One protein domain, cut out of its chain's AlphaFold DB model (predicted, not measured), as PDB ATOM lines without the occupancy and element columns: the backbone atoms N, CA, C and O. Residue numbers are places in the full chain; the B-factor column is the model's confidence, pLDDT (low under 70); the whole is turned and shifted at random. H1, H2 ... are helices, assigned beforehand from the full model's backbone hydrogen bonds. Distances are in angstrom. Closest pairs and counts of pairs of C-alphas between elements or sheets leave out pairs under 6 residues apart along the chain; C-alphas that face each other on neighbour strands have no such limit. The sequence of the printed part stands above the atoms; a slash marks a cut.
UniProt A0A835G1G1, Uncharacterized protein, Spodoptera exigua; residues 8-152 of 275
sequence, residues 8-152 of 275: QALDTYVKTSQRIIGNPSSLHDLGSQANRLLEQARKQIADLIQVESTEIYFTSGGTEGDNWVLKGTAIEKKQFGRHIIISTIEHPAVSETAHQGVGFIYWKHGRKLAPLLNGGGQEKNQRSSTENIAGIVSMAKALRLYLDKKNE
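This is residues 8 to 152 of the 275 residues of an uncharacterized protein of Spodoptera exigua (UniProt A0A835G1G1). H2, the longest helix, and H1 stand side by side with H6, which touches both, at one end of the domain, while H3 and the short H4 make a looser lobe with long loops at the other end. The short H5 lies between the two ends, touching no helix. The printed part has 145 residues with six named helices, H1 to H6 in order, and no named strand; its class is all helix. It is compact, with a radius of gyration of the C-alphas of 16.7 A, and spans 47 by 42 by 25 A.

H2, residues 29 to 49, is 30.5 A long from C-alpha 29 at (-2.996, 26.801, -18.397). H6, residues 133 to 152, is 28.7 A long and ends at C-alpha 152, (18.536, 41.333, 11.467). H1, residues 8 to 19, is 16.3 A long from C-alpha 8 at (16.890, 28.463, -0.360). H3 is residues 65 to 76, 15.2 A; H4 is 94 to 99, 8.6 A; H5 is 122 to 125, 5.3 A.

H2 touches H6 at a shallow tilt of 27 degrees, the same way; their closest C-alphas, Ala 41 and Val 137, are 5.4 A apart. H6 touches H1 with residues 133 to 142 alone, at a shallow tilt of 20 degrees, opposite ways; the closest C-alphas, Tyr 13 and Ala 134, are 4.8 A apart. H1 and H2 are apart. H3 touches H4 with residues 66 to 70 alone, at a steep tilt of 42 degrees, the same way; the closest C-alphas, Asp 66 and Val 94, are 6.2 A apart. The helix packing is mostly aligned, but only just: 2 of 3 touching pairs are at a shallow tilt. In H1, H2, H3, H4 and H6 every O i to N i+4 pair is within hydrogen-bond range; H5 is too short for such a pair.

The C-alphas of Asp 29 and Thr 88, the two farthest apart, are 50.1 A from each other. The printed part has no cut. The links H2 to H3, H3 to H4 and H4 to H5 are long, with 15, 17 and 22 residues. Mean pLDDT of the printed part is 82.8; residues 98 to 110, 112 to 113 and 116 are under 70.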
ATOM      1  N   GLN A   8      18.340  28.328  -0.191       93.88
ATOM      2  CA  GLN A   8      16.890  28.463  -0.360       93.88
ATOM      3  C   GLN A   8      16.497  29.123  -1.697       93.88
ATOM      4  O   GLN A   8      15.397  28.885  -2.195       93.88
ATOM      5  N   ALA A   9      17.363  29.953  -2.289       88.38
ATOM      6  CA  ALA A   9      17.156  30.530  -3.619       88.38
ATOM      7  C   ALA A   9      17.536  29.528  -4.725       88.38
ATOM      8  O   ALA A   9      16.815  29.401  -5.712       88.38
ATOM      9  N   LEU A  10      18.601  28.742  -4.526       89.94
ATOM     10  CA  LEU A  10      18.960  27.630  -5.412       89.94
ATOM     11  C   LEU A  10      17.879  26.533  -5.423       89.94
ATOM     12  O   LEU A  10      17.444  26.108  -6.489       89.94
ATOM     13  N   ASP A  11      17.378  26.138  -4.252       94.06
ATOM     14  CA  ASP A  11      16.238  25.224  -4.098       94.06
ATOM     15  C   ASP A  11      14.983  25.743  -4.823       94.06
ATOM     16  O   ASP A  11      14.326  24.999  -5.554       94.06
ATOM     17  N   THR A  12      14.701  27.046  -4.700       90.56
ATOM     18  CA  THR A  12      13.615  27.712  -5.436       90.56
ATOM     19  C   THR A  12      13.843  27.644  -6.950       90.56
ATOM     20  O   THR A  12      12.931  27.263  -7.678       90.56
ATOM     21  N   TYR A  13      15.059  27.928  -7.436       89.88
ATOM     22  CA  TYR A  13      15.408  27.817  -8.858       89.88
ATOM     23  C   TYR A  13      15.166  26.400  -9.398       89.88
ATOM     24  O   TYR A  13      14.523  26.234 -10.436       89.88
ATOM     25  N   VAL A  14      15.652  25.376  -8.687       92.69
ATOM     26  CA  VAL A  14      15.529  23.965  -9.088       92.69
ATOM     27  C   VAL A  14      14.061  23.538  -9.107       92.69
ATOM     28  O   VAL A  14      13.592  23.016 -10.118       92.69
ATOM     29  N   LYS A  15      13.304  23.828  -8.041       93.38
ATOM     30  CA  LYS A  15      11.873  23.490  -7.950       93.38
ATOM     31  C   LYS A  15      11.036  24.197  -9.014       93.38
ATOM     32  O   LYS A  15      10.153  23.563  -9.585       93.38
ATOM     33  N   THR A  16      11.311  25.467  -9.316       90.94
ATOM     34  CA  THR A  16      10.635  26.182 -10.408       90.94
ATOM     35  C   THR A  16      10.995  25.577 -11.766       90.94
ATOM     36  O   THR A  16      10.086  25.251 -12.523       90.94
ATOM     37  N   SER A  17      12.280  25.326 -12.044       89.38
ATOM     38  CA  SER A  17      12.744  24.716 -13.307       89.38
ATOM     39  C   SER A  17      12.138  23.331 -13.568       89.38
ATOM     40  O   SER A  17      11.845  22.989 -14.707       89.38
ATOM     41  N   GLN A  18      11.941  22.528 -12.517       92.19
ATOM     42  CA  GLN A  18      11.373  21.178 -12.624       92.19
ATOM     43  C   GLN A  18       9.846  21.156 -12.780       92.19
ATOM     44  O   GLN A  18       9.305  20.165 -13.263       92.19
ATOM     45  N   ARG A  19       9.138  22.198 -12.321       91.62
ATOM     46  CA  ARG A  19       7.664  22.201 -12.220       91.62
ATOM     47  C   ARG A  19       6.978  23.131 -13.218       91.62
ATOM     48  O   ARG A  19       5.817  22.909 -13.539       91.62
ATOM     49  N   ILE A  20       7.664  24.172 -13.688       91.38
ATOM     50  CA  ILE A  20       7.085  25.240 -14.509       91.38
ATOM     51  C   ILE A  20       7.672  25.164 -15.918       91.38
ATOM     52  O   ILE A  20       8.694  25.770 -16.221       91.38
ATOM     53  N   ILE A  21       6.996  24.393 -16.770       90.94
ATOM     54  CA  ILE A  21       7.398  24.124 -18.162       90.94
ATOM     55  C   ILE A  21       6.697  25.022 -19.199       90.94
ATOM     56  O   ILE A  21       6.961  24.914 -20.392       90.94
ATOM     57  N   GLY A  22       5.766  25.879 -18.768       89.56
ATOM     58  CA  GLY A  22       5.008  26.760 -19.657       89.56
ATOM     59  C   GLY A  22       5.723  28.077 -19.957       89.56
ATOM     60  O   GLY A  22       6.333  28.679 -19.078       89.56
ATOM     61  N   ASN A  23       5.588  28.561 -21.192       91.50
ATOM     62  CA  ASN A  23       5.970  29.922 -21.570       91.50
ATOM     63  C   ASN A  23       4.898  30.916 -21.054       91.50
ATOM     64  O   ASN A  23       3.721  30.691 -21.344       91.50
ATOM     65  N   PRO A  24       5.251  32.005 -20.337       91.44
ATOM     66  CA  PRO A  24       4.294  33.024 -19.875       91.44
ATOM     67  C   PRO A  24       3.428  33.641 -20.981       91.44
ATOM     68  O   PRO A  24       2.299  34.042 -20.717       91.44
ATOM     69  N   SER A  25       3.940  33.687 -22.217       90.56
ATOM     70  CA  SER A  25       3.223  34.192 -23.396       90.56
ATOM     71  C   SER A  25       2.170  33.212 -23.952       90.56
ATOM     72  O   SER A  25       1.413  33.577 -24.850       90.56
ATOM     73  N   SER A  26       2.110  31.963 -23.471       91.31
ATOM     74  CA  SER A  26       1.149  30.962 -23.956       91.31
ATOM     75  C   SER A  26      -0.228  31.098 -23.300       91.31
ATOM     76  O   SER A  26      -0.347  31.092 -22.078       91.31
ATOM     77  N   LEU A  27      -1.285  31.069 -24.118       90.50
ATOM     78  CA  LEU A  27      -2.689  31.194 -23.686       90.50
ATOM     79  C   LEU A  27      -3.250  29.973 -22.917       90.50
ATOM     80  O   LEU A  27      -4.346  30.043 -22.371       90.50
ATOM     81  N   HIS A  28      -2.531  28.847 -22.890       92.44
ATOM     82  CA  HIS A  28      -2.932  27.618 -22.192       92.44
ATOM     83  C   HIS A  28      -2.547  27.638 -20.696       92.44
ATOM     84  O   HIS A  28      -1.610  28.336 -20.302       92.44
ATOM     85  N   ASP A  29      -3.163  26.790 -19.864       91.94
ATOM     86  CA  ASP A  29      -2.996  26.801 -18.397       91.94
ATOM     87  C   ASP A  29      -1.548  26.786 -17.885       91.94
ATOM     88  O   ASP A  29      -1.248  27.440 -16.886       91.94
ATOM     89  N   LEU A  30      -0.628  26.083 -18.554       93.00
ATOM     90  CA  LEU A  30       0.789  26.052 -18.158       93.00
ATOM     91  C   LEU A  30       1.472  27.427 -18.312       93.00
ATOM     92  O   LEU A  30       2.368  27.762 -17.541       93.00
ATOM     93  N   GLY A  31       1.025  28.236 -19.275       93.12
ATOM     94  CA  GLY A  31       1.498  29.603 -19.500       93.12
ATOM     95  C   GLY A  31       0.867  30.573 -18.510       93.12
ATOM     96  O   GLY A  31       1.583  31.313 -17.843       93.12
ATOM     97  N   SER A  32      -0.442  30.455 -18.269       93.25
ATOM     98  CA  SER A  32      -1.137  31.151 -17.175       93.25
ATOM     99  C   SER A  32      -0.511  30.870 -15.797       93.25
ATOM    100  O   SER A  32      -0.436  31.759 -14.950       93.25
ATOM    101  N   GLN A  33      -0.013  29.651 -15.553       93.12
ATOM    102  CA  GLN A  33       0.753  29.301 -14.349       93.12
ATOM    103  C   GLN A  33       2.115  30.011 -14.301       93.12
ATOM    104  O   GLN A  33       2.442  30.613 -13.278       93.12
ATOM    105  N   ALA A  34       2.879  29.990 -15.397       93.19
ATOM    106  CA  ALA A  34       4.176  30.664 -15.485       93.19
ATOM    107  C   ALA A  34       4.056  32.193 -15.344       93.19
ATOM    108  O   ALA A  34       4.812  32.803 -14.589       93.19
ATOM    109  N   ASN A  35       3.060  32.805 -15.989       93.69
ATOM    110  CA  ASN A  35       2.789  34.239 -15.920       93.69
ATOM    111  C   ASN A  35       2.358  34.688 -14.510       93.69
ATOM    112  O   ASN A  35       2.803  35.723 -14.019       93.69
ATOM    113  N   ARG A  36       1.563  33.880 -13.788       94.88
ATOM    114  CA  ARG A  36       1.248  34.169 -12.374       94.88
ATOM    115  C   ARG A  36       2.501  34.204 -11.494       94.88
ATOM    116  O   ARG A  36       2.575  35.047 -10.606       94.88
ATOM    117  N   LEU A  37       3.488  33.340 -11.744       93.81
ATOM    118  CA  LEU A  37       4.763  33.355 -11.015       93.81
ATOM    119  C   LEU A  37       5.668  34.529 -11.421       93.81
ATOM    120  O   LEU A  37       6.316  35.109 -10.550       93.81
ATOM    121  N   LEU A  38       5.674  34.907 -12.704       92.38
ATOM    122  CA  LEU A  38       6.365  36.098 -13.213       92.38
ATOM    123  C   LEU A  38       5.901  37.361 -12.476       92.38
ATOM    124  O   LEU A  38       6.713  38.062 -11.872       92.38
ATOM    125  N   GLU A  39       4.592  37.611 -12.451       95.88
ATOM    126  CA  GLU A  39       4.034  38.820 -11.838       95.88
ATOM    127  C   GLU A  39       4.054  38.781 -10.300       95.88
ATOM    128  O   GLU A  39       4.236  39.820  -9.665       95.88
ATOM    129  N   GLN A  40       3.983  37.598  -9.674       94.75
ATOM    130  CA  GLN A  40       4.248  37.454  -8.234       94.75
ATOM    131  C   GLN A  40       5.697  37.811  -7.873       94.75
ATOM    132  O   GLN A  40       5.922  38.494  -6.873       94.75
ATOM    133  N   ALA A  41       6.681  37.395  -8.677       92.12
ATOM    134  CA  ALA A  41       8.075  37.782  -8.478       92.12
ATOM    135  C   ALA A  41       8.294  39.280  -8.748       92.12
ATOM    136  O   ALA A  41       8.975  39.943  -7.965       92.12
ATOM    137  N   ARG A  42       7.663  39.831  -9.798       95.44
ATOM    138  CA  ARG A  42       7.692  41.267 -10.118       95.44
ATOM    139  C   ARG A  42       7.146  42.108  -8.966       95.44
ATOM    140  O   ARG A  42       7.820  43.037  -8.528       95.44
ATOM    141  N   LYS A  43       5.978  41.744  -8.420       95.88
ATOM    142  CA  LYS A  43       5.406  42.400  -7.236       95.88
ATOM    143  C   LYS A  43       6.289  42.230  -5.998       95.88
ATOM    144  O   LYS A  43       6.540  43.220  -5.325       95.88
ATOM    145  N   GLN A  44       6.814  41.033  -5.721       93.56
ATOM    146  CA  GLN A  44       7.698  40.818  -4.565       93.56
ATOM    147  C   GLN A  44       8.932  41.727  -4.608       93.56
ATOM    148  O   GLN A  44       9.295  42.297  -3.588       93.56
ATOM    149  N   ILE A  45       9.560  41.894  -5.776       92.50
ATOM    150  CA  ILE A  45      10.706  42.799  -5.937       92.50
ATOM    151  C   ILE A  45      10.284  44.261  -5.753       92.50
ATOM    152  O   ILE A  45      10.970  44.996  -5.051       92.50
ATOM    153  N   ALA A  46       9.153  44.665  -6.340       93.81
ATOM    154  CA  ALA A  46       8.626  46.024  -6.233       93.81
ATOM    155  C   ALA A  46       8.309  46.421  -4.778       93.81
ATOM    156  O   ALA A  46       8.772  47.460  -4.308       93.81
ATOM    157  N   ASP A  47       7.622  45.541  -4.042       94.38
ATOM    158  CA  ASP A  47       7.287  45.717  -2.624       94.38
ATOM    159  C   ASP A  47       8.554  45.830  -1.751       94.38
ATOM    160  O   ASP A  47       8.617  46.666  -0.851       94.38
ATOM    161  N   LEU A  48       9.584  45.021  -2.034       91.94
ATOM    162  CA  LEU A  48      10.851  45.004  -1.287       91.94
ATOM    163  C   LEU A  48      11.707  46.264  -1.482       91.94
ATOM    164  O   LEU A  48      12.502  46.583  -0.599       91.94
ATOM    165  N   ILE A  49      11.579  46.957  -2.619       91.69
ATOM    166  CA  ILE A  49      12.354  48.177  -2.925       91.69
ATOM    167  C   ILE A  49      11.493  49.451  -2.980       91.69
ATOM    168  O   ILE A  49      12.002  50.507  -3.341       91.69
ATOM    169  N   GLN A  50      10.222  49.358  -2.570       94.50
ATOM    170  CA  GLN A  50       9.262  50.466  -2.446       94.50
ATOM    171  C   GLN A  50       9.020  51.232  -3.763       94.50
ATOM    172  O   GLN A  50       9.026  52.462  -3.801       94.50
ATOM    173  N   VAL A  51       8.792  50.488  -4.849       94.62
ATOM    174  CA  VAL A  51       8.465  51.016  -6.189       94.62
ATOM    175  C   VAL A  51       7.201  50.361  -6.744       94.62
ATOM    176  O   VAL A  51       6.714  49.370  -6.203       94.62
ATOM    177  N   GLU A  52       6.675  50.877  -7.854       93.81
ATOM    178  CA  GLU A  52       5.530  50.254  -8.518       93.81
ATOM    179  C   GLU A  52       5.937  48.977  -9.266       93.81
ATOM    180  O   GLU A  52       6.958  48.933  -9.956       93.81
ATOM    181  N   SER A  53       5.090  47.939  -9.247       91.75
ATOM    182  CA  SER A  53       5.338  46.714 -10.037       91.75
ATOM    183  C   SER A  53       5.410  46.995 -11.542       91.75
ATOM    184  O   SER A  53       6.038  46.254 -12.300       91.75
ATOM    185  N   THR A  54       4.825  48.113 -11.985       91.25
ATOM    186  CA  THR A  54       4.897  48.578 -13.373       91.25
ATOM    187  C   THR A  54       6.268  49.143 -13.777       91.25
ATOM    188  O   THR A  54       6.538  49.191 -14.978       91.25
ATOM    189  N   GLU A  55       7.138  49.491 -12.820       90.62
ATOM    190  CA  GLU A  55       8.492  50.043 -13.026       90.62
ATOM    191  C   GLU A  55       9.595  48.963 -13.066       90.62
ATOM    192  O   GLU A  55      10.723  49.240 -13.484       90.62
ATOM    193  N   ILE A  56       9.283  47.722 -12.664       91.19
ATOM    194  CA  ILE A  56      10.210  46.582 -12.699       91.19
ATOM    195  C   ILE A  56      10.239  45.947 -14.096       91.19
ATOM    196  O   ILE A  56       9.216  45.445 -14.578       91.19
ATOM    197  N   TYR A  57      11.433  45.893 -14.691       90.00
ATOM    198  CA  TYR A  57      11.728  45.207 -15.953       90.00
ATOM    199  C   TYR A  57      12.863  44.195 -15.762       90.00
ATOM    200  O   TYR A  57      13.905  44.517 -15.189       90.00
ATOM    201  N   PHE A  58      12.673  42.968 -16.243       89.00
ATOM    202  CA  PHE A  58      13.645  41.887 -16.124       89.00
ATOM    203  C   PHE A  58      14.661  41.897 -17.268       89.00
ATOM    204  O   PHE A  58      14.340  42.126 -18.431       89.00
ATOM    205  N   THR A  59      15.914  41.611 -16.921       87.00
ATOM    206  CA  THR A  59      17.052  41.539 -17.845       87.00
ATOM    207  C   THR A  59      17.947  40.357 -17.463       87.00
ATOM    208  O   THR A  59      17.787  39.777 -16.389       87.00
ATOM    209  N   SER A  60      18.907  39.984 -18.313       80.50
ATOM    210  CA  SER A  60      19.861  38.896 -18.028       80.50
ATOM    211  C   SER A  60      20.882  39.207 -16.919       80.50
ATOM    212  O   SER A  60      21.619  38.311 -16.511       80.50
ATOM    213  N   GLY A  61      20.915  40.439 -16.396       81.94
ATOM    214  CA  GLY A  61      21.677  40.806 -15.201       81.94
ATOM    215  C   GLY A  61      22.279  42.211 -15.261       81.94
ATOM    216  O   GLY A  61      21.941  43.012 -16.132       81.94
ATOM    217  N   GLY A  62      23.240  42.465 -14.364       77.81
ATOM    218  CA  GLY A  62      23.979  43.730 -14.167       77.81
ATOM    219  C   GLY A  62      24.733  44.310 -15.381       77.81
ATOM    220  O   GLY A  62      25.460  45.292 -15.231       77.81
ATOM    221  N   THR A  63      24.602  43.682 -16.553       77.75
ATOM    222  CA  THR A  63      25.345  43.952 -17.795       77.75
ATOM    223  C   THR A  63      24.425  44.202 -19.013       77.75
ATOM    224  O   THR A  63      24.881  44.748 -20.016       77.75
ATOM    225  N   GLU A  64      23.122  43.888 -18.951       81.75
ATOM    226  CA  GLU A  64      22.174  44.154 -20.048       81.75
ATOM    227  C   GLU A  64      21.494  45.543 -20.011       81.75
ATOM    228  O   GLU A  64      21.339  46.160 -21.055       81.75
ATOM    229  N   GLY A  65      21.117  46.102 -18.867       81.69
ATOM    230  CA  GLY A  65      20.299  47.317 -18.801       81.69
ATOM    231  C   GLY A  65      20.956  48.708 -18.962       81.69
ATOM    232  O   GLY A  65      20.259  49.558 -19.462       81.69
ATOM    233  N   ASP A  66      22.219  49.053 -18.685       83.94
ATOM    234  CA  ASP A  66      22.701  50.439 -18.956       83.94
ATOM    235  C   ASP A  66      22.975  50.627 -20.442       83.94
ATOM    236  O   ASP A  66      22.913  51.751 -20.939       83.94
ATOM    237  N   ASN A  67      23.119  49.522 -21.195       81.50
ATOM    238  CA  ASN A  67      22.816  49.567 -22.623       81.50
ATOM    239  C   ASN A  67      21.496  50.307 -22.825       81.50
ATOM    240  O   ASN A  67      21.391  51.197 -23.644       81.50
ATOM    241  N   TRP A  68      20.480  49.919 -22.077       84.12
ATOM    242  CA  TRP A  68      19.112  50.344 -22.215       84.12
ATOM    243  C   TRP A  68      18.801  51.687 -21.541       84.12
ATOM    244  O   TRP A  68      18.140  52.508 -22.166       84.12
ATOM    245  N   VAL A  69      19.319  51.993 -20.345       84.81
ATOM    246  CA  VAL A  69      19.183  53.340 -19.768       84.81
ATOM    247  C   VAL A  69      19.977  54.345 -20.590       84.81
ATOM    248  O   VAL A  69      19.373  55.316 -21.029       84.81
ATOM    249  N   LEU A  70      21.260  54.127 -20.910       82.12
ATOM    250  CA  LEU A  70      21.999  55.114 -21.703       82.12
ATOM    251  C   LEU A  70      21.598  55.090 -23.183       82.12
ATOM    252  O   LEU A  70      21.207  56.142 -23.674       82.12
ATOM    253  N   LYS A  71      21.627  53.958 -23.913       83.38
ATOM    254  CA  LYS A  71      21.223  53.947 -25.345       83.38
ATOM    255  C   LYS A  71      19.734  54.261 -25.485       83.38
ATOM    256  O   LYS A  71      19.373  55.078 -26.324       83.38
ATOM    257  N   GLY A  72      18.869  53.672 -24.660       84.94
ATOM    258  CA  GLY A  72      17.423  53.910 -24.714       84.94
ATOM    259  C   GLY A  72      17.041  55.342 -24.346       84.94
ATOM    260  O   GLY A  72      16.182  55.900 -25.027       84.94
ATOM    261  N   THR A  73      17.714  55.987 -23.378       84.81
ATOM    262  CA  THR A  73      17.566  57.441 -23.144       84.81
ATOM    263  C   THR A  73      18.154  58.238 -24.303       84.81
ATOM    264  O   THR A  73      17.495  59.144 -24.798       84.81
ATOM    265  N   ALA A  74      19.358  57.913 -24.782       82.94
ATOM    266  CA  ALA A  74      20.030  58.646 -25.858       82.94
ATOM    267  C   ALA A  74      19.238  58.637 -27.173       82.94
ATOM    268  O   ALA A  74      19.238  59.632 -27.892       82.94
ATOM    269  N   ILE A  75      18.555  57.531 -27.482       85.12
ATOM    270  CA  ILE A  75      17.694  57.380 -28.659       85.12
ATOM    271  C   ILE A  75      16.397  58.179 -28.467       85.12
ATOM    272  O   ILE A  75      16.100  59.070 -29.260       85.12
ATOM    273  N   GLU A  76      15.652  57.918 -27.391       86.25
ATOM    274  CA  GLU A  76      14.337  58.526 -27.121       86.25
ATOM    275  C   GLU A  76      14.417  60.028 -26.774       86.25
ATOM    276  O   GLU A  76      13.482  60.795 -27.020       86.25
ATOM    277  N   LYS A  77      15.548  60.487 -26.223       83.94
ATOM    278  CA  LYS A  77      15.806  61.893 -25.864       83.94
ATOM    279  C   LYS A  77      16.741  62.624 -26.826       83.94
ATOM    280  O   LYS A  77      17.006  63.801 -26.602       83.94
ATOM    281  N   LYS A  78      17.116  62.003 -27.953       82.75
ATOM    282  CA  LYS A  78      17.933  62.593 -29.035       82.75
ATOM    283  C   LYS A  78      17.449  63.974 -29.505       82.75
ATOM    284  O   LYS A  78      18.257  64.802 -29.915       82.75
ATOM    285  N   GLN A  79      16.136  64.207 -29.456       87.50
ATOM    286  CA  GLN A  79      15.486  65.475 -29.816       87.50
ATOM    287  C   GLN A  79      15.735  66.618 -28.811       87.50
ATOM    288  O   GLN A  79      15.679  67.780 -29.193       87.50
ATOM    289  N   PHE A  80      16.027  66.299 -27.545       84.06
ATOM    290  CA  PHE A  80      16.321  67.270 -26.483       84.06
ATOM    291  C   PHE A  80      17.828  67.501 -26.298       84.06
ATOM    292  O   PHE A  80      18.229  68.480 -25.676       84.06
ATOM    293  N   GLY A  81      18.673  66.607 -26.818       80.19
ATOM    294  CA  GLY A  81      20.122  66.734 -26.747       80.19
ATOM    295  C   GLY A  81      20.864  65.494 -27.244       80.19
ATOM    296  O   GLY A  81      20.292  64.422 -27.427       80.19
ATOM    297  N   ARG A  82      22.175  65.650 -27.456       83.56
ATOM    298  CA  ARG A  82      23.104  64.577 -27.865       83.56
ATOM    299  C   ARG A  82      24.300  64.437 -26.913       83.56
ATOM    300  O   ARG A  82      25.336  63.908 -27.301       83.56
ATOM    301  N   HIS A  83      24.164  64.949 -25.694       80.50
ATOM    302  CA  HIS A  83      25.198  64.963 -24.665       80.50
ATOM    303  C   HIS A  83      24.728  64.162 -23.447       80.50
ATOM    304  O   HIS A  83      23.557  64.233 -23.076       80.50
ATOM    305  N   ILE A  84      25.639  63.396 -22.850       79.56
ATOM    306  CA  ILE A  84      25.414  62.581 -21.653       79.56
ATOM    307  C   ILE A  84      26.599  62.837 -20.725       79.56
ATOM    308  O   ILE A  84      27.742  62.832 -21.178       79.56
ATOM    309  N   ILE A  85      26.317  63.048 -19.443       82.25
ATOM    310  CA  ILE A  85      27.328  63.183 -18.392       82.25
ATOM    311  C   ILE A  85      27.341  61.871 -17.601       82.25
ATOM    312  O   ILE A  85      26.286  61.388 -17.194       82.25
ATOM    313  N   ILE A  86      28.532  61.313 -17.392       81.44
ATOM    314  CA  ILE A  86      28.803  60.171 -16.506       81.44
ATOM    315  C   ILE A  86      29.955  60.531 -15.560       81.44
ATOM    316  O   ILE A  86      30.669  61.505 -15.814       81.44
ATOM    317  N   SER A  87      30.164  59.771 -14.481       83.50
ATOM    318  CA  SER A  87      31.356  59.968 -13.645       83.50
ATOM    319  C   SER A  87      32.623  59.391 -14.300       83.50
ATOM    320  O   SER A  87      32.574  58.634 -15.269       83.50
ATOM    321  N   THR A  88      33.792  59.721 -13.750       76.62
ATOM    322  CA  THR A  88      35.080  59.114 -14.141       76.62
ATOM    323  C   THR A  88      35.332  57.752 -13.487       76.62
ATOM    324  O   THR A  88      36.329  57.102 -13.796       76.62
ATOM    325  N   ILE A  89      34.454  57.316 -12.576       80.31
ATOM    326  CA  ILE A  89      34.648  56.142 -11.709       80.31
ATOM    327  C   ILE A  89      33.608  55.033 -11.933       80.31
ATOM    328  O   ILE A  89      33.554  54.076 -11.159       80.31
ATOM    329  N   GLU A  90      32.809  55.163 -12.993       82.69
ATOM    330  CA  GLU A  90      31.790  54.203 -13.417       82.69
ATOM    331  C   GLU A  90      32.310  52.764 -13.547       82.69
ATOM    332  O   GLU A  90      33.472  52.507 -13.879       82.69
ATOM    333  N   HIS A  91      31.409  51.794 -13.374       82.94
ATOM    334  CA  HIS A  91      31.694  50.405 -13.736       82.94
ATOM    335  C   HIS A  91      31.980  50.305 -15.252       82.94
ATOM    336  O   HIS A  91      31.322  51.010 -16.019       82.94
ATOM    337  N   PRO A  92      32.844  49.381 -15.731       78.31
ATOM    338  CA  PRO A  92      33.029  49.102 -17.165       78.31
ATOM    339  C   PRO A  92      31.753  48.744 -17.935       78.31
ATOM    340  O   PRO A  92      31.772  48.695 -19.155       78.31
ATOM    341  N   ALA A  93      30.645  48.524 -17.227       76.44
ATOM    342  CA  ALA A  93      29.308  48.776 -17.740       76.44
ATOM    343  C   ALA A  93      29.164  50.230 -18.248       76.44
ATOM    344  O   ALA A  93      29.443  50.511 -19.410       76.44
ATOM    345  N   VAL A  94      28.756  51.173 -17.392       80.88
ATOM    346  CA  VAL A  94      28.452  52.568 -17.755       80.88
ATOM    347  C   VAL A  94      29.642  53.309 -18.397       80.88
ATOM    348  O   VAL A  94      29.428  54.087 -19.328       80.88
ATOM    349  N   SER A  95      30.896  53.032 -18.006       79.12
ATOM    350  CA  SER A  95      32.065  53.683 -18.623       79.12
ATOM    351  C   SER A  95      32.229  53.255 -20.077       79.12
ATOM    352  O   SER A  95      32.175  54.102 -20.967       79.12
ATOM    353  N   GLU A  96      32.325  51.950 -20.358       77.44
ATOM    354  CA  GLU A  96      32.296  51.483 -21.740       77.44
ATOM    355  C   GLU A  96      30.921  51.766 -22.356       77.44
ATOM    356  O   GLU A  96      30.838  51.691 -23.563       77.44
ATOM    357  N   THR A  97      29.864  52.156 -21.618       72.50
ATOM    358  CA  THR A  97      28.552  52.543 -22.178       72.50
ATOM    359  C   THR A  97      28.545  53.872 -22.886       72.50
ATOM    360  O   THR A  97      28.131  53.935 -24.042       72.50
ATOM    361  N   ALA A  98      28.991  54.919 -22.194       57.97
ATOM    362  CA  ALA A  98      29.069  56.257 -22.763       57.97
ATOM    363  C   ALA A  98      30.040  56.310 -23.954       57.97
ATOM    364  O   ALA A  98      29.866  57.133 -24.849       57.97
ATOM    365  N   HIS A  99      31.015  55.395 -23.987       53.59
ATOM    366  CA  HIS A  99      31.928  55.224 -25.110       53.59
ATOM    367  C   HIS A  99      31.367  54.251 -26.192       53.59
ATOM    368  O   HIS A  99      31.381  54.636 -27.359       53.59
ATOM    369  N   GLN A 100      30.848  53.046 -25.847       47.16
ATOM    370  CA  GLN A 100      30.302  51.977 -26.748       47.16
ATOM    371  C   GLN A 100      29.238  50.908 -26.227       47.16
ATOM    372  O   GLN A 100      28.766  50.124 -27.046       47.16
ATOM    373  N   GLY A 101      28.753  50.830 -24.969       30.61
ATOM    374  CA  GLY A 101      27.411  50.290 -24.549       30.61
ATOM    375  C   GLY A 101      27.195  49.004 -23.667       30.61
ATOM    376  O   GLY A 101      27.089  47.965 -24.307       30.61
ATOM    377  N   VAL A 102      26.971  49.034 -22.312       26.73
ATOM    378  CA  VAL A 102      26.772  47.869 -21.343       26.73
ATOM    379  C   VAL A 102      26.177  48.204 -19.890       26.73
ATOM    380  O   VAL A 102      26.723  49.100 -19.280       26.73
ATOM    381  N   GLY A 103      25.230  47.486 -19.194       36.88
ATOM    382  CA  GLY A 103      24.993  47.617 -17.679       36.88
ATOM    383  C   GLY A 103      23.654  47.165 -16.972       36.88
ATOM    384  O   GLY A 103      23.214  46.072 -17.257       36.88
ATOM    385  N   PHE A 104      22.922  47.920 -16.109       35.69
ATOM    386  CA  PHE A 104      21.502  47.624 -15.677       35.69
ATOM    387  C   PHE A 104      20.508  48.835 -15.558       35.69
ATOM    388  O   PHE A 104      20.927  49.951 -15.818       35.69
ATOM    389  N   ILE A 105      19.186  48.659 -15.268       46.84
ATOM    390  CA  ILE A 105      18.198  49.787 -15.115       46.84
ATOM    391  C   ILE A 105      17.210  49.698 -13.935       46.84
ATOM    392  O   ILE A 105      16.773  48.616 -13.554       46.84
ATOM    393  N   TYR A 106      16.735  50.878 -13.509       49.44
ATOM    394  CA  TYR A 106      15.397  51.147 -12.947       49.44
ATOM    395  C   TYR A 106      14.683  52.170 -13.854       49.44
ATOM    396  O   TYR A 106      15.319  53.118 -14.320       49.44
ATOM    397  N   TRP A 107      13.378  52.008 -14.114       64.06
ATOM    398  CA  TRP A 107      12.605  52.896 -14.999       64.06
ATOM    399  C   TRP A 107      11.448  53.562 -14.245       64.06
ATOM    400  O   TRP A 107      10.351  53.017 -14.158       64.06
ATOM    401  N   LYS A 108      11.667  54.804 -13.792       68.00
ATOM    402  CA  LYS A 108      10.632  55.620 -13.137       68.00
ATOM    403  C   LYS A 108       9.433  55.936 -14.044       68.00
ATOM    404  O   LYS A 108       9.607  56.389 -15.179       68.00
ATOM    405  N   HIS A 109       8.225  55.785 -13.508       61.06
ATOM    406  CA  HIS A 109       6.952  56.009 -14.185       61.06
ATOM    407  C   HIS A 109       6.885  57.383 -14.884       61.06
ATOM    408  O   HIS A 109       7.434  58.383 -14.415       61.06
ATOM    409  N   GLY A 110       6.236  57.433 -16.050       68.06
ATOM    410  CA  GLY A 110       6.130  58.641 -16.882       68.06
ATOM    411  C   GLY A 110       7.395  59.015 -17.673       68.06
ATOM    412  O   GLY A 110       7.339  59.898 -18.529       68.06
ATOM    413  N   ARG A 111       8.539  58.347 -17.461       71.31
ATOM    414  CA  ARG A 111       9.674  58.420 -18.399       71.31
ATOM    415  C   ARG A 111       9.428  57.513 -19.611       71.31
ATOM    416  O   ARG A 111       8.672  56.550 -19.534       71.31
ATOM    417  N   LYS A 112      10.105  57.811 -20.722       68.38
ATOM    418  CA  LYS A 112      10.178  56.952 -21.915       68.38
ATOM    419  C   LYS A 112      11.636  56.572 -22.170       68.38
ATOM    420  O   LYS A 112      12.492  57.453 -22.057       68.38
ATOM    421  N   LEU A 113      11.863  55.322 -22.568       67.44
ATOM    422  CA  LEU A 113      13.097  54.780 -23.141       67.44
ATOM    423  C   LEU A 113      12.733  54.045 -24.441       67.44
ATOM    424  O   LEU A 113      11.621  53.529 -24.558       67.44
ATOM    425  N   ALA A 114      13.655  53.972 -25.403       70.81
ATOM    426  CA  ALA A 114      13.508  53.071 -26.548       70.81
ATOM    427  C   ALA A 114      13.849  51.617 -26.141       70.81
ATOM    428  O   ALA A 114      14.776  51.449 -25.345       70.81
ATOM    429  N   PRO A 115      13.169  50.574 -26.665       70.25
ATOM    430  CA  PRO A 115      13.488  49.170 -26.376       70.25
ATOM    431  C   PRO A 115      14.937  48.795 -26.719       70.25
ATOM    432  O   PRO A 115      15.473  49.244 -27.733       70.25
ATOM    433  N   LEU A 116      15.566  47.934 -25.908       69.19
ATOM    434  CA  LEU A 116      16.903  47.401 -26.218       69.19
ATOM    435  C   LEU A 116      16.845  46.223 -27.200       69.19
ATOM    436  O   LEU A 116      17.706  46.094 -28.069       69.19
ATOM    437  N   LEU A 117      15.845  45.353 -27.035       75.12
ATOM    438  CA  LEU A 117      15.677  44.119 -27.798       75.12
ATOM    439  C   LEU A 117      14.292  44.107 -28.453       75.12
ATOM    440  O   LEU A 117      13.273  43.982 -27.769       75.12
ATOM    441  N   ASN A 118      14.275  44.225 -29.781       79.56
ATOM    442  CA  ASN A 118      13.075  44.097 -30.610       79.56
ATOM    443  C   ASN A 118      12.745  42.615 -30.841       79.56
ATOM    444  O   ASN A 118      13.653  41.794 -30.973       79.56
ATOM    445  N   GLY A 119      11.460  42.262 -30.909       83.25
ATOM    446  CA  GLY A 119      11.020  40.872 -31.021       83.25
ATOM    447  C   GLY A 119       9.591  40.670 -30.519       83.25
ATOM    448  O   GLY A 119       8.737  41.530 -30.712       83.25
ATOM    449  N   GLY A 120       9.334  39.525 -29.878       79.81
ATOM    450  CA  GLY A 120       7.997  39.027 -29.524       79.81
ATOM    451  C   GLY A 120       7.249  39.741 -28.391       79.81
ATOM    452  O   GLY A 120       6.359  39.134 -27.806       79.81
ATOM    453  N   GLY A 121       7.590  40.988 -28.060       82.25
ATOM    454  CA  GLY A 121       6.783  41.826 -27.168       82.25
ATOM    455  C   GLY A 121       6.910  41.557 -25.663       82.25
ATOM    456  O   GLY A 121       6.175  42.167 -24.881       82.25
ATOM    457  N   GLN A 122       7.843  40.699 -25.233       84.19
ATOM    458  CA  GLN A 122       8.088  40.425 -23.811       84.19
ATOM    459  C   GLN A 122       8.428  41.700 -23.026       84.19
ATOM    460  O   GLN A 122       8.847  42.723 -23.585       84.19
ATOM    461  N   GLU A 123       8.195  41.644 -21.712       84.88
ATOM    462  CA  GLU A 123       8.387  42.779 -20.805       84.88
ATOM    463  C   GLU A 123       7.680  44.061 -21.304       84.88
ATOM    464  O   GLU A 123       8.231  45.152 -21.239       84.88
ATOM    465  N   LYS A 124       6.439  43.955 -21.813       83.94
ATOM    466  CA  LYS A 124       5.612  45.079 -22.330       83.94
ATOM    467  C   LYS A 124       6.139  45.724 -23.631       83.94
ATOM    468  O   LYS A 124       5.972  46.927 -23.838       83.94
ATOM    469  N   ASN A 125       6.743  44.938 -24.525       82.94
ATOM    470  CA  ASN A 125       7.465  45.374 -25.737       82.94
ATOM    471  C   ASN A 125       8.749  46.173 -25.466       82.94
ATOM    472  O   ASN A 125       9.262  46.847 -26.357       82.94
ATOM    473  N   GLN A 126       9.266  46.116 -24.241       80.56
ATOM    474  CA  GLN A 126      10.412  46.912 -23.808       80.56
ATOM    475  C   GLN A 126      11.720  46.098 -23.860       80.56
ATOM    476  O   GLN A 126      12.771  46.630 -24.228       80.56
ATOM    477  N   ARG A 127      11.648  44.780 -23.617       83.56
ATOM    478  CA  ARG A 127      12.794  43.861 -23.684       83.56
ATOM    479  C   ARG A 127      12.341  42.488 -24.198       83.56
ATOM    480  O   ARG A 127      11.839  41.665 -23.441       83.56
ATOM    481  N   SER A 128      12.535  42.232 -25.492       83.25
ATOM    482  CA  SER A 128      12.065  40.999 -26.143       83.25
ATOM    483  C   SER A 128      13.022  39.816 -25.951       83.25
ATOM    484  O   SER A 128      14.057  39.729 -26.608       83.25
ATOM    485  N   SER A 129      12.669  38.885 -25.067       83.12
ATOM    486  CA  SER A 129      13.173  37.502 -25.013       83.12
ATOM    487  C   SER A 129      12.322  36.721 -24.012       83.12
ATOM    488  O   SER A 129      11.921  37.297 -23.004       83.12
ATOM    489  N   THR A 130      12.103  35.420 -24.247       81.94
ATOM    490  CA  THR A 130      11.380  34.534 -23.314       81.94
ATOM    491  C   THR A 130      11.921  34.661 -21.890       81.94
ATOM    492  O   THR A 130      13.137  34.635 -21.674       81.94
ATOM    493  N   GLU A 131      11.020  34.806 -20.926       85.06
ATOM    494  CA  GLU A 131      11.331  35.145 -19.544       85.06
ATOM    495  C   GLU A 131      11.904  33.940 -18.777       85.06
ATOM    496  O   GLU A 131      11.302  32.866 -18.713       85.06
ATOM    497  N   ASN A 132      13.062  34.113 -18.131       86.75
ATOM    498  CA  ASN A 132      13.660  33.075 -17.287       86.75
ATOM    499  C   ASN A 132      12.958  33.019 -15.918       86.75
ATOM    500  O   ASN A 132      13.462  33.555 -14.932       86.75
ATOM    501  N   ILE A 133      11.792  32.369 -15.856       86.00
ATOM    502  CA  ILE A 133      10.958  32.295 -14.644       86.00
ATOM    503  C   ILE A 133      11.706  31.691 -13.447       86.00
ATOM    504  O   ILE A 133      11.595  32.210 -12.338       86.00
ATOM    505  N   ALA A 134      12.524  30.655 -13.652       81.06
ATOM    506  CA  ALA A 134      13.334  30.077 -12.578       81.06
ATOM    507  C   ALA A 134      14.361  31.080 -12.023       81.06
ATOM    508  O   ALA A 134      14.470  31.243 -10.806       81.06
ATOM    509  N   GLY A 135      15.065  31.797 -12.905       80.56
ATOM    510  CA  GLY A 135      16.006  32.853 -12.531       80.56
ATOM    511  C   GLY A 135      15.326  34.023 -11.819       80.56
ATOM    512  O   GLY A 135      15.795  34.456 -10.771       80.56
ATOM    513  N   ILE A 136      14.188  34.486 -12.337       83.94
ATOM    514  CA  ILE A 136      13.413  35.615 -11.805       83.94
ATOM    515  C   ILE A 136      12.861  35.314 -10.402       83.94
ATOM    516  O   ILE A 136      13.052  36.108  -9.480       83.94
ATOM    517  N   VAL A 137      12.231  34.151 -10.203       84.50
ATOM    518  CA  VAL A 137      11.675  33.756  -8.895       84.50
ATOM    519  C   VAL A 137      12.798  33.482  -7.881       84.50
ATOM    520  O   VAL A 137      12.683  33.861  -6.714       84.50
ATOM    521  N   SER A 138      13.922  32.902  -8.321       84.69
ATOM    522  CA  SER A 138      15.126  32.737  -7.492       84.69
ATOM    523  C   SER A 138      15.743  34.081  -7.081       84.69
ATOM    524  O   SER A 138      16.052  34.279  -5.907       84.69
ATOM    525  N   MET A 139      15.834  35.044  -8.004       89.12
ATOM    526  CA  MET A 139      16.326  36.399  -7.738       89.12
ATOM    527  C   MET A 139      15.436  37.140  -6.731       89.12
ATOM    528  O   MET A 139      15.957  37.726  -5.785       89.12
ATOM    529  N   ALA A 140      14.107  37.062  -6.868       84.12
ATOM    530  CA  ALA A 140      13.171  37.631  -5.894       84.12
ATOM    531  C   ALA A 140      13.346  37.003  -4.494       84.12
ATOM    532  O   ALA A 140      13.383  37.710  -3.484       84.12
ATOM    533  N   LYS A 141      13.528  35.674  -4.427       88.06
ATOM    534  CA  LYS A 141      13.818  34.961  -3.175       88.06
ATOM    535  C   LYS A 141      15.167  35.373  -2.572       88.06
ATOM    536  O   LYS A 141      15.242  35.538  -1.356       88.06
ATOM    537  N   ALA A 142      16.203  35.556  -3.388       85.56
ATOM    538  CA  ALA A 142      17.526  35.990  -2.943       85.56
ATOM    539  C   ALA A 142      17.524  37.437  -2.422       85.56
ATOM    540  O   ALA A 142      18.063  37.683  -1.345       85.56
ATOM    541  N   LEU A 143      16.861  38.364  -3.126       87.69
ATOM    542  CA  LEU A 143      16.708  39.760  -2.701       87.69
ATOM    543  C   LEU A 143      16.022  39.859  -1.334       87.69
ATOM    544  O   LEU A 143      16.517  40.560  -0.456       87.69
ATOM    545  N   ARG A 144      14.928  39.110  -1.131       90.06
ATOM    546  CA  ARG A 144      14.257  39.027   0.172       90.06
ATOM    547  C   ARG A 144      15.201  38.530   1.266       90.06
ATOM    548  O   ARG A 144      15.388  39.233   2.243       90.06
ATOM    549  N   LEU A 145      15.847  37.378   1.070       89.56
ATOM    550  CA  LEU A 145      16.763  36.800   2.067       89.56
ATOM    551  C   LEU A 145      17.918  37.742   2.439       89.56
ATOM    552  O   LEU A 145      18.331  37.770   3.595       89.56
ATOM    553  N   TYR A 146      18.432  38.507   1.472       87.69
ATOM    554  CA  TYR A 146      19.451  39.524   1.721       87.69
ATOM    555  C   TYR A 146      18.909  40.673   2.584       87.69
ATOM    556  O   TYR A 146      19.550  41.067   3.557       87.69
ATOM    557  N   LEU A 147      17.720  41.195   2.259       88.75
ATOM    558  CA  LEU A 147      17.089  42.283   3.011       88.75
ATOM    559  C   LEU A 147      16.658  41.842   4.418       88.75
ATOM    560  O   LEU A 147      16.901  42.581   5.367       88.75
ATOM    561  N   ASP A 148      16.115  40.631   4.566       89.56
ATOM    562  CA  ASP A 148      15.759  40.024   5.855       89.56
ATOM    563  C   ASP A 148      16.993  39.994   6.784       89.56
ATOM    564  O   ASP A 148      16.996  40.628   7.839       89.56
ATOM    565  N   LYS A 149      18.097  39.367   6.344       86.25
ATOM    566  CA  LYS A 149      19.357  39.305   7.112       86.25
ATOM    567  C   LYS A 149      19.991  40.677   7.359       86.25
ATOM    568  O   LYS A 149      20.587  40.905   8.411       86.25
ATOM    569  N   LYS A 150      19.889  41.605   6.399       84.00
ATOM    570  CA  LYS A 150      20.376  42.982   6.573       84.00
ATOM    571  C   LYS A 150      19.593  43.702   7.675       84.00
ATOM    572  O   LYS A 150      20.194  44.459   8.427       84.00
ATOM    573  N   ASN A 151      18.293  43.447   7.801       86.56
ATOM    574  CA  ASN A 151      17.466  44.004   8.870       86.56
ATOM    575  C   ASN A 151      17.739  43.327  10.227       86.56
ATOM    576  O   ASN A 151      17.713  44.006  11.249       86.56
ATOM    577  N   GLU A 152      18.068  42.027  10.251       87.56
ATOM    578  CA  GLU A 152      18.536  41.333  11.467       87.56
ATOM    579  C   GLU A 152      19.866  41.899  11.999       87.56
ATOM    580  O   GLU A 152      20.076  41.950  13.211       87.56
TER     581      GLU A 152